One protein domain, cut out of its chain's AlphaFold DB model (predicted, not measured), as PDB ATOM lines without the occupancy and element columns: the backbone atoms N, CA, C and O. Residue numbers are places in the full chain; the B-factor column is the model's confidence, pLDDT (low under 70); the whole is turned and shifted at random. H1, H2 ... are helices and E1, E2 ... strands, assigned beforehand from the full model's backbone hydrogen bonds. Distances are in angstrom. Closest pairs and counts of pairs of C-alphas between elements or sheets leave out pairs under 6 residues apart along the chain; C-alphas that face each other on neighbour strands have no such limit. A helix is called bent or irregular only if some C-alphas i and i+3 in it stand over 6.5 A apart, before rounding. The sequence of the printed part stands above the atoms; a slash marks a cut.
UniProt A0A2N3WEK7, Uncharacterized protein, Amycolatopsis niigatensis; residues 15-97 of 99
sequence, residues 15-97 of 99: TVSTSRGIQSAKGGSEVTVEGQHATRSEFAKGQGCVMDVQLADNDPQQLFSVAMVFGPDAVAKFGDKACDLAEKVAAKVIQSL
ATOM      1  N   THR A  15     200.849 190.524 139.872       84.62
ATOM      2  CA  THR A  15     201.136 189.157 139.446       84.62
ATOM      3  C   THR A  15     202.549 189.110 138.900       84.62
ATOM      4  O   THR A  15     202.898 189.892 138.018       84.62
ATOM      5  N   VAL A  16     203.336 188.173 139.418       86.12
ATOM      6  CA  VAL A  16     204.652 187.823 138.887       86.12
ATOM      7  C   VAL A  16     204.555 186.413 138.339       86.12
ATOM      8  O   VAL A  16     204.129 185.506 139.056       86.12
ATOM      9  N   SER A  17     204.945 186.210 137.089       87.44
ATOM     10  CA  SER A  17     205.099 184.874 136.525       87.44
ATOM     11  C   SER A  17     206.478 184.712 135.914       87.44
ATOM     12  O   SER A  17     207.052 185.649 135.362       87.44
ATOM     13  N   THR A  18     207.015 183.502 136.041       85.62
ATOM     14  CA  THR A  18     208.280 183.113 135.430       85.62
ATOM     15  C   THR A  18     208.068 181.883 134.567       85.62
ATOM     16  O   THR A  18     207.473 180.909 135.035       85.62
ATOM     17  N   SER A  19     208.564 181.891 133.337       84.06
ATOM     18  CA  SER A  19     208.510 180.740 132.427       84.06
ATOM     19  C   SER A  19     209.886 180.476 131.819       84.06
ATOM     20  O   SER A  19     210.752 181.344 131.844       84.06
ATOM     21  N   ARG A  20     210.121 179.265 131.307       84.50
ATOM     22  CA  ARG A  20     211.372 178.886 130.628       84.50
ATOM     23  C   ARG A  20     211.098 178.533 129.172       84.50
ATOM     24  O   ARG A  20     210.048 177.968 128.880       84.50
ATOM     25  N   GLY A  21     212.042 178.839 128.289       75.81
ATOM     26  CA  GLY A  21     212.017 178.476 126.871       75.81
ATOM     27  C   GLY A  21     210.946 179.182 126.037       75.81
ATOM     28  O   GLY A  21     210.602 178.699 124.962       75.81
ATOM     29  N   ILE A  22     210.379 180.292 126.525       74.75
ATOM     30  CA  ILE A  22     209.315 181.028 125.831       74.75
ATOM     31  C   ILE A  22     209.716 182.490 125.691       74.75
ATOM     32  O   ILE A  22     209.780 183.215 126.680       74.75
ATOM     33  N   GLN A  23     209.901 182.931 124.448       78.94
ATOM     34  CA  GLN A  23     210.106 184.337 124.128       78.94
ATOM     35  C   GLN A  23     208.763 185.080 124.165       78.94
ATOM     36  O   GLN A  23     207.912 184.910 123.282       78.94
ATOM     37  N   SER A  24     208.561 185.873 125.210       78.19
ATOM     38  CA  SER A  24     207.302 186.552 125.518       78.19
ATOM     39  C   SER A  24     207.378 188.068 125.268       78.19
ATOM     40  O   SER A  24     206.352 188.695 125.002       78.19
ATOM     41  N   ALA A  25     208.574 188.663 125.257       73.69
ATOM     42  CA  ALA A  25     208.834 190.091 125.070       73.69
ATOM     43  C   ALA A  25     208.989 190.492 123.584       73.69
ATOM     44  O   ALA A  25     209.955 191.150 123.190       73.69
ATOM     45  N   LYS A  26     208.039 190.108 122.720       73.31
ATOM     46  CA  LYS A  26     208.106 190.421 121.276       73.31
ATOM     47  C   LYS A  26     208.112 191.937 121.024       73.31
ATOM     48  O   LYS A  26     207.262 192.652 121.549       73.31
ATOM     49  N   GLY A  27     209.044 192.408 120.189       76.38
ATOM     50  CA  GLY A  27     209.164 193.825 119.815       76.38
ATOM     51  C   GLY A  27     209.640 194.748 120.945       76.38
ATOM     52  O   GLY A  27     209.443 195.957 120.854       76.38
ATOM     53  N   GLY A  28     210.211 194.180 122.012       85.00
ATOM     54  CA  GLY A  28     210.798 194.929 123.118       85.00
ATOM     55  C   GLY A  28     212.143 195.581 122.782       85.00
ATOM     56  O   GLY A  28     212.688 195.412 121.694       85.00
ATOM     57  N   SER A  29     212.681 196.331 123.740       90.50
ATOM     58  CA  SER A  29     214.027 196.906 123.689       90.50
ATOM     59  C   SER A  29     215.048 195.954 124.304       90.50
ATOM     60  O   SER A  29     214.772 195.325 125.328       90.50
ATOM     61  N   GLU A  30     216.229 195.866 123.701       92.00
ATOM     62  CA  GLU A  30     217.360 195.133 124.273       92.00
ATOM     63  C   GLU A  30     217.891 195.857 125.515       92.00
ATOM     64  O   GLU A  30     218.040 197.082 125.532       92.00
ATOM     65  N   VAL A  31     218.147 195.087 126.569       93.00
ATOM     66  CA  VAL A  31     218.700 195.534 127.848       93.00
ATOM     67  C   VAL A  31     219.684 194.482 128.368       93.00
ATOM     68  O   VAL A  31     219.770 193.367 127.850       93.00
ATOM     69  N   THR A  32     220.438 194.821 129.408       92.75
ATOM     70  CA  THR A  32     221.354 193.888 130.075       92.75
ATOM     71  C   THR A  32     220.949 193.742 131.532       92.75
ATOM     72  O   THR A  32     220.743 194.746 132.206       92.75
ATOM     73  N   VAL A  33     220.866 192.504 132.025       91.44
ATOM     74  CA  VAL A  33     220.485 192.200 133.414       91.44
ATOM     75  C   VAL A  33     221.519 191.260 134.009       91.44
ATOM     76  O   VAL A  33     221.684 190.150 133.518       91.44
ATOM     77  N   GLU A  34     222.244 191.699 135.041       92.75
ATOM     78  CA  GLU A  34     223.335 190.922 135.665       92.75
ATOM     79  C   GLU A  34     224.347 190.358 134.638       92.75
ATOM     80  O   GLU A  34     224.818 189.229 134.749       92.75
ATOM     81  N   GLY A  35     224.654 191.136 133.594       88.31
ATOM     82  CA  GLY A  35     225.559 190.733 132.510       88.31
ATOM     83  C   GLY A  35     224.947 189.805 131.453       88.31
ATOM     84  O   GLY A  35     225.625 189.496 130.478       88.31
ATOM     85  N   GLN A  36     223.685 189.397 131.605       89.75
ATOM     86  CA  GLN A  36     222.955 188.573 130.640       89.75
ATOM     87  C   GLN A  36     222.204 189.436 129.626       89.75
ATOM     88  O   GLN A  36     221.678 190.503 129.967       89.75
ATOM     89  N   HIS A  37     222.126 188.959 128.383       91.75
ATOM     90  CA  HIS A  37     221.318 189.598 127.350       91.75
ATOM     91  C   HIS A  37     219.831 189.429 127.670       91.75
ATOM     92  O   HIS A  37     219.370 188.332 127.996       91.75
ATOM     93  N   ALA A  38     219.069 190.514 127.577       92.81
ATOM     94  CA  ALA A  38     217.648 190.491 127.857       92.81
ATOM     95  C   ALA A  38     216.858 191.387 126.899       92.81
ATOM     96  O   ALA A  38     217.346 192.389 126.387       92.81
ATOM     97  N   THR A  39     215.599 191.039 126.669       93.25
ATOM     98  CA  THR A  39     214.642 191.852 125.918       93.25
ATOM     99  C   THR A  39     213.515 192.267 126.847       93.25
ATOM    100  O   THR A  39     212.839 191.423 127.432       93.25
ATOM    101  N   ARG A  40     213.293 193.573 126.965       92.62
ATOM    102  CA  ARG A  40     212.253 194.182 127.794       92.62
ATOM    103  C   ARG A  40     211.121 194.688 126.910       92.62
ATOM    104  O   ARG A  40     211.342 195.529 126.045       92.62
ATOM    105  N   SER A  41     209.897 194.240 127.161       91.00
ATOM    106  CA  SER A  41     208.693 194.700 126.464       91.00
ATOM    107  C   SER A  41     207.643 195.166 127.467       91.00
ATOM    108  O   SER A  41     207.202 194.411 128.333       91.00
ATOM    109  N   GLU A  42     207.249 196.430 127.359       89.19
ATOM    110  CA  GLU A  42     206.160 197.001 128.145       89.19
ATOM    111  C   GLU A  42     204.866 196.889 127.339       89.19
ATOM    112  O   GLU A  42     204.815 197.286 126.173       89.19
ATOM    113  N   PHE A  43     203.810 196.356 127.947       79.56
ATOM    114  CA  PHE A  43     202.516 196.220 127.287       79.56
ATOM    115  C   PHE A  43     201.466 196.981 128.080       79.56
ATOM    116  O   PHE A  43     201.305 196.753 129.276       79.56
ATOM    117  N   ALA A  44     200.759 197.876 127.382       77.88
ATOM    118  CA  ALA A  44     199.914 198.918 127.960       77.88
ATOM    119  C   ALA A  44     200.678 199.761 128.999       77.88
ATOM    120  O   ALA A  44     201.075 199.282 130.050       77.88
ATOM    121  N   LYS A  45     200.905 201.042 128.688       74.31
ATOM    122  CA  LYS A  45     201.792 201.921 129.464       74.31
ATOM    123  C   LYS A  45     201.525 201.825 130.977       74.31
ATOM    124  O   LYS A  45     200.451 202.209 131.440       74.31
ATOM    125  N   GLY A  46     202.499 201.307 131.719       72.62
ATOM    126  CA  GLY A  46     202.464 201.090 133.165       72.62
ATOM    127  C   GLY A  46     201.603 199.925 133.681       72.62
ATOM    128  O   GLY A  46     201.498 199.740 134.889       72.62
ATOM    129  N   GLN A  47     200.972 199.129 132.820       83.62
ATOM    130  CA  GLN A  47     200.117 198.009 133.231       83.62
ATOM    131  C   GLN A  47     200.891 196.709 133.432       83.62
ATOM    132  O   GLN A  47     200.536 195.888 134.282       83.62
ATOM    133  N   GLY A  48     201.961 196.517 132.672       87.94
ATOM    134  CA  GLY A  48     202.800 195.353 132.837       87.94
ATOM    135  C   GLY A  48     204.082 195.424 132.035       87.94
ATOM    136  O   GLY A  48     204.242 196.225 131.114       87.94
ATOM    137  N   CYS A  49     205.006 194.560 132.422       91.81
ATOM    138  CA  CYS A  49     206.285 194.410 131.765       91.81
ATOM    139  C   CYS A  49     206.617 192.937 131.626       91.81
ATOM    140  O   CYS A  49     206.455 192.171 132.575       91.81
ATOM    141  N   VAL A  50     207.086 192.555 130.450       92.75
ATOM    142  CA  VAL A  50     207.673 191.248 130.193       92.75
ATOM    143  C   VAL A  50     209.152 191.444 129.941       92.75
ATOM    144  O   VAL A  50     209.549 192.354 129.215       92.75
ATOM    145  N   MET A  51     209.961 190.574 130.519       92.81
ATOM    146  CA  MET A  51     211.383 190.543 130.270       92.81
ATOM    147  C   MET A  51     211.828 189.125 129.971       92.81
ATOM    148  O   MET A  51     211.678 188.246 130.812       92.81
ATOM    149  N   ASP A  52     212.382 188.919 128.787       93.12
ATOM    150  CA  ASP A  52     213.027 187.668 128.419       93.12
ATOM    151  C   ASP A  52     214.521 187.808 128.673       93.12
ATOM    152  O   ASP A  52     215.134 188.755 128.192       93.12
ATOM    153  N   VAL A  53     215.106 186.881 129.415       92.44
ATOM    154  CA  VAL A  53     216.531 186.852 129.732       92.44
ATOM    155  C   VAL A  53     217.135 185.586 129.158       92.44
ATOM    156  O   VAL A  53     216.625 184.484 129.377       92.44
ATOM    157  N   GLN A  54     218.240 185.754 128.449       92.06
ATOM    158  CA  GLN A  54     219.021 184.682 127.867       92.06
ATOM    159  C   GLN A  54     220.252 184.427 128.740       92.06
ATOM    160  O   GLN A  54     221.103 185.295 128.878       92.06
ATOM    161  N   LEU A  55     220.309 183.245 129.353       88.88
ATOM    162  CA  LEU A  55     221.387 182.796 130.244       88.88
ATOM    163  C   LEU A  55     222.597 182.241 129.481       88.88
ATOM    164  O   LEU A  55     223.690 182.150 130.034       88.88
ATOM    165  N   ALA A  56     222.390 181.813 128.235       85.50
ATOM    166  CA  ALA A  56     223.444 181.360 127.343       85.50
ATOM    167  C   ALA A  56     223.126 181.773 125.907       85.50
ATOM    168  O   ALA A  56     222.005 181.582 125.416       85.50
ATOM    169  N   ASP A  57     224.134 182.308 125.226       77.75
ATOM    170  CA  ASP A  57     224.012 182.725 123.836       77.75
ATOM    171  C   ASP A  57     223.629 181.538 122.947       77.75
ATOM    172  O   ASP A  57     224.217 180.458 123.019       77.75
ATOM    173  N   ASN A  58     222.652 181.757 122.066       72.88
ATOM    174  CA  ASN A  58     222.188 180.792 121.065       72.88
ATOM    175  C   ASN A  58     221.569 179.486 121.603       72.88
ATOM    176  O   ASN A  58     221.326 178.580 120.803       72.88
ATOM    177  N   ASP A  59     221.247 179.384 122.898       81.19
ATOM    178  CA  ASP A  59     220.438 178.283 123.436       81.19
ATOM    179  C   ASP A  59     219.025 178.770 123.824       81.19
ATOM    180  O   ASP A  59     218.843 179.401 124.870       81.19
ATOM    181  N   PRO A  60     217.990 178.470 123.013       74.75
ATOM    182  CA  PRO A  60     216.606 178.820 123.326       74.75
ATOM    183  C   PRO A  60     216.069 178.166 124.608       74.75
ATOM    184  O   PRO A  60     215.084 178.650 125.166       74.75
ATOM    185  N   GLN A  61     216.673 177.070 125.084       81.31
ATOM    186  CA  GLN A  61     216.297 176.434 126.352       81.31
ATOM    187  C   GLN A  61     216.857 177.183 127.564       81.31
ATOM    188  O   GLN A  61     216.291 177.092 128.655       81.31
ATOM    189  N   GLN A  62     217.914 177.970 127.363       87.38
ATOM    190  CA  GLN A  62     218.525 178.847 128.364       87.38
ATOM    191  C   GLN A  62     217.896 180.244 128.350       87.38
ATOM    192  O   GLN A  62     218.525 181.231 128.713       87.38
ATOM    193  N   LEU A  63     216.632 180.332 127.940       90.00
ATOM    194  CA  LEU A  63     215.824 181.536 128.035       90.00
ATOM    195  C   LEU A  63     214.822 181.381 129.176       90.00
ATOM    196  O   LEU A  63     214.153 180.350 129.295       90.00
ATOM    197  N   PHE A  64     214.659 182.416 129.988       91.12
ATOM    198  CA  PHE A  64     213.528 182.516 130.902       91.12
ATOM    199  C   PHE A  64     212.848 183.871 130.763       91.12
ATOM    200  O   PHE A  64     213.485 184.867 130.446       91.12
ATOM    201  N   SER A  65     211.544 183.897 130.991       91.56
ATOM    202  CA  SER A  65     210.745 185.109 130.940       91.56
ATOM    203  C   SER A  65     210.251 185.463 132.330       91.56
ATOM    204  O   SER A  65     209.906 184.573 133.108       91.56
ATOM    205  N   VAL A  66     210.203 186.753 132.633       91.38
ATOM    206  CA  VAL A  66     209.571 187.330 133.817       91.38
ATOM    207  C   VAL A  66     208.474 188.260 133.334       91.38
ATOM    208  O   VAL A  66     208.760 189.242 132.655       91.38
ATOM    209  N   ALA A  67     207.228 187.989 133.706       90.94
ATOM    210  CA  ALA A  67     206.124 188.904 133.463       90.94
ATOM    211  C   ALA A  67     205.604 189.473 134.783       90.94
ATOM    212  O   ALA A  67     205.239 188.739 135.702       90.94
ATOM    213  N   MET A  68     205.560 190.798 134.850       90.12
ATOM    214  CA  MET A  68     204.944 191.584 135.910       90.12
ATOM    215  C   MET A  68     203.656 192.189 135.365       90.12
ATOM    216  O   MET A  68     203.697 192.921 134.377       90.12
ATOM    217  N   VAL A  69     202.519 191.909 135.998       89.56
ATOM    218  CA  VAL A  69     201.210 192.446 135.590       89.56
ATOM    219  C   VAL A  69     200.520 193.074 136.786       89.56
ATOM    220  O   VAL A  69     200.386 192.436 137.833       89.56
ATOM    221  N   PHE A  70     200.064 194.312 136.637       88.06
ATOM    222  CA  PHE A  70     199.373 195.047 137.687       88.06
ATOM    223  C   PHE A  70     197.873 195.129 137.418       88.06
ATOM    224  O   PHE A  70     197.425 195.376 136.297       88.06
ATOM    225  N   GLY A  71     197.094 194.948 138.483       84.38
ATOM    226  CA  GLY A  71     195.685 195.317 138.507       84.38
ATOM    227  C   GLY A  71     195.498 196.842 138.435       84.38
ATOM    228  O   GLY A  71     196.433 197.594 138.714       84.38
ATOM    229  N   PRO A  72     194.297 197.325 138.082       83.25
ATOM    230  CA  PRO A  72     194.035 198.741 137.799       83.25
ATOM    231  C   PRO A  72     194.428 199.715 138.927       83.25
ATOM    232  O   PRO A  72     194.992 200.771 138.642       83.25
ATOM    233  N   ASP A  73     194.221 199.364 140.199       84.88
ATOM    234  CA  ASP A  73     194.617 200.228 141.326       84.88
ATOM    235  C   ASP A  73     196.133 200.195 141.561       84.88
ATOM    236  O   ASP A  73     196.728 201.184 141.998       84.88
ATOM    237  N   ALA A  74     196.773 199.057 141.279       84.19
ATOM    238  CA  ALA A  74     198.222 198.924 141.355       84.19
ATOM    239  C   ALA A  74     198.914 199.720 140.239       84.19
ATOM    240  O   ALA A  74     199.944 200.334 140.506       84.19
ATOM    241  N   VAL A  75     198.325 199.815 139.040       86.50
ATOM    242  CA  VAL A  75     198.827 200.682 137.955       86.50
ATOM    243  C   VAL A  75     198.884 202.142 138.394       86.50
ATOM    244  O   VAL A  75     199.906 202.799 138.207       86.50
ATOM    245  N   ALA A  76     197.831 202.643 139.046       84.56
ATOM    246  CA  ALA A  76     197.786 204.026 139.518       84.56
ATOM    247  C   ALA A  76     198.883 204.360 140.550       84.56
ATOM    248  O   ALA A  76     199.262 205.522 140.689       84.56
ATOM    249  N   LYS A  77     199.385 203.358 141.283       84.06
ATOM    250  CA  LYS A  77     200.375 203.535 142.361       84.06
ATOM    251  C   LYS A  77     201.800 203.153 141.969       84.06
ATOM    252  O   LYS A  77     202.750 203.695 142.530       84.06
ATOM    253  N   PHE A  78     201.943 202.174 141.084       84.69
ATOM    254  CA  PHE A  78     203.205 201.490 140.813       84.69
ATOM    255  C   PHE A  78     203.476 201.294 139.325       84.69
ATOM    256  O   PHE A  78     204.479 200.669 139.000       84.69
ATOM    257  N   GLY A  79     202.605 201.763 138.429       81.06
ATOM    258  CA  GLY A  79     202.669 201.405 137.014       81.06
ATOM    259  C   GLY A  79     203.992 201.753 136.338       81.06
ATOM    260  O   GLY A  79     204.533 200.951 135.583       81.06
ATOM    261  N   ASP A  80     204.584 202.885 136.706       85.06
ATOM    262  CA  ASP A  80     205.913 203.317 136.264       85.06
ATOM    263  C   ASP A  80     207.053 202.370 136.688       85.06
ATOM    264  O   ASP A  80     208.127 202.399 136.095       85.06
ATOM    265  N   LYS A  81     206.818 201.490 137.668       88.00
ATOM    266  CA  LYS A  81     207.806 200.555 138.234       88.00
ATOM    267  C   LYS A  81     207.677 199.127 137.714       88.00
ATOM    268  O   LYS A  81     208.424 198.264 138.175       88.00
ATOM    269  N   ALA A  82     206.740 198.841 136.806       87.94
ATOM    270  CA  ALA A  82     206.477 197.472 136.346       87.94
ATOM    271  C   ALA A  82     207.743 196.785 135.822       87.94
ATOM    272  O   ALA A  82     208.063 195.665 136.222       87.94
ATOM    273  N   CYS A  83     208.494 197.482 134.973       90.06
ATOM    274  CA  CYS A  83     209.717 196.941 134.403       90.06
ATOM    275  C   CYS A  83     210.904 196.952 135.361       90.06
ATOM    276  O   CYS A  83     211.637 195.973 135.389       90.06
ATOM    277  N   ASP A  84     211.063 197.985 136.189       91.56
ATOM    278  CA  ASP A  84     212.129 198.015 137.200       91.56
ATOM    279  C   ASP A  84     211.976 196.857 138.199       91.56
ATOM    280  O   ASP A  84     212.954 196.287 138.687       91.56
ATOM    281  N   LEU A  85     210.732 196.486 138.521       90.94
ATOM    282  CA  LEU A  85     210.440 195.318 139.347       90.94
ATOM    283  C   LEU A  85     210.679 194.007 138.593       90.94
ATOM    284  O   LEU A  85     211.256 193.093 139.181       90.94
ATOM    285  N   ALA A  86     210.299 193.917 137.314       91.56
ATOM    286  CA  ALA A  86     210.607 192.751 136.480       91.56
ATOM    287  C   ALA A  86     212.124 192.516 136.395       91.56
ATOM    288  O   ALA A  86     212.584 191.385 136.548       91.56
ATOM    289  N   GLU A  87     212.896 193.595 136.246       93.69
ATOM    290  CA  GLU A  87     214.356 193.579 136.215       93.69
ATOM    291  C   GLU A  87     214.951 193.049 137.517       93.69
ATOM    292  O   GLU A  87     215.746 192.109 137.503       93.69
ATOM    293  N   LYS A  88     214.486 193.561 138.661       93.44
ATOM    294  CA  LYS A  88     214.910 193.069 139.982       93.44
ATOM    295  C   LYS A  88     214.569 191.601 140.206       93.44
ATOM    296  O   LYS A  88     215.371 190.874 140.791       93.44
ATOM    297  N   VAL A  89     213.389 191.160 139.769       92.69
ATOM    298  CA  VAL A  89     212.994 189.749 139.863       92.69
ATOM    299  C   VAL A  89     213.924 188.889 139.014       92.69
ATOM    300  O   VAL A  89     214.441 187.895 139.517       92.69
ATOM    301  N   ALA A  90     214.194 189.275 137.769       93.00
ATOM    302  CA  ALA A  90     215.093 188.516 136.911       93.00
ATOM    303  C   ALA A  90     216.531 188.492 137.436       93.00
ATOM    304  O   ALA A  90     217.121 187.417 137.495       93.00
ATOM    305  N   ALA A  91     217.061 189.627 137.899       94.12
ATOM    306  CA  ALA A  91     218.368 189.693 138.548       94.12
ATOM    307  C   ALA A  91     218.437 188.717 139.731       94.12
ATOM    308  O   ALA A  91     219.382 187.938 139.860       94.12
ATOM    309  N   LYS A  92     217.381 188.677 140.555       93.81
ATOM    310  CA  LYS A  92     217.307 187.743 141.678       93.81
ATOM    311  C   LYS A  92     217.254 186.282 141.229       93.81
ATOM    312  O   LYS A  92     217.866 185.439 141.887       93.81
ATOM    313  N   VAL A  93     216.540 185.979 140.143       90.56
ATOM    314  CA  VAL A  93     216.514 184.635 139.548       90.56
ATOM    315  C   VAL A  93     217.917 184.241 139.090       90.56
ATOM    316  O   VAL A  93     218.389 183.201 139.531       90.56
ATOM    317  N   ILE A  94     218.605 185.084 138.310       91.12
ATOM    318  CA  ILE A  94     219.971 184.831 137.809       91.12
ATOM    319  C   ILE A  94     220.929 184.548 138.970       91.12
ATOM    320  O   ILE A  94     221.588 183.515 138.985       91.12
ATOM    321  N   GLN A  95     220.934 185.408 139.992       91.06
ATOM    322  CA  GLN A  95     221.778 185.257 141.186       91.06
ATOM    323  C   GLN A  95     221.476 183.993 142.009       91.06
ATOM    324  O   GLN A  95     222.276 183.613 142.862       91.06
ATOM    325  N   SER A  96     220.309 183.375 141.810       89.00
ATOM    326  CA  SER A  96     219.891 182.166 142.528       89.00
ATOM    327  C   SER A  96     220.111 180.885 141.719       89.00
ATOM    328  O   SER A  96     219.874 179.796 142.247       89.00
ATOM    329  N   LEU A  97     220.520 180.983 140.450       85.38
ATOM    330  CA  LEU A  97     220.840 179.811 139.643       85.38
ATOM    331  C   LEU A  97     222.206 179.241 140.060       85.38
ATOM    332  O   LEU A  97     223.128 180.008 140.341       85.38
TER     333      LEU A  97
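This is residues 15 to 97 of the 99 residues of an uncharacterized protein of Amycolatopsis niigatensis (UniProt A0A2N3WEK7). A strongly twisted sheet of five antiparallel strands curls round one long helix, H1, which covers one face of it and is sharply kinked near residue 79. The link of residues 21 to 28 crosses the other face, from the edge strand E1 to the edge strand E2. The printed part has 83 residues, with five named strands and then one named helix in the order E1, E2, E3, E4, E5, H1; across the sheet the order is E1, E5, E4, E3, E2. The class is mixed, helices and strands, in two layers, the helix on one face of the sheet. The whole is compact, with a radius of gyration of the C-alphas of 12.1 A and spans of 38 by 26 by 18 A.

E1 holds residues 15 to 20, 17.0 A long, and begins at C-alpha 15 at (201.136, 189.157, 139.446). E2 holds residues 29 to 33, 12.6 A. E3 holds residues 36 to 43, 22.1 A. E4 holds residues 48 to 54, 20.0 A. E5 holds residues 63 to 70, 23.4 A, and begins at C-alpha 63 at (215.824, 181.536, 128.035). H1 holds residues 72 to 96, 31.1 A, and ends at C-alpha 96 at (219.891, 182.166, 142.528). H1 is irregular, with C-alphas 77 and 80 at 8.2 A, and has a kink of 84 degrees near residue 79.

E2, E3, E4 and E5 form a meander, each strand the antiparallel neighbour of the one before, and each step is a hairpin. E2 and E3 stand at 132 degrees between directions, with N 31 and O 38 within hydrogen-bond range at 2.8 A. E3 and E4 stand at 159 degrees, with N 41 and O 50 at 2.8 A. E4 and E5 stand at 169 degrees, with N 66 and O 51 at 2.8 A. E1 is antiparallel to E5 at 167 degrees, with N 17 and O 67 at 2.9 A. H1 is on the sheet; its closest C-alphas to E4 are those of Cys 83 and Cys 49, 5.0 A apart, and to E5 those of Ala 86 and Met 68, 5.8 A apart. E1 and H1 are near each other, while E1 and E2 are apart. In H1, 15 of 21 O i to N i+4 pairs are within hydrogen-bond range.

The two C-alphas farthest apart are those of Asn 58 and Asp 73, at 39.4 A. The printed part has no cut and no long link. The mean pLDDT of the printed part is 86.8, and no printed residue is under 70.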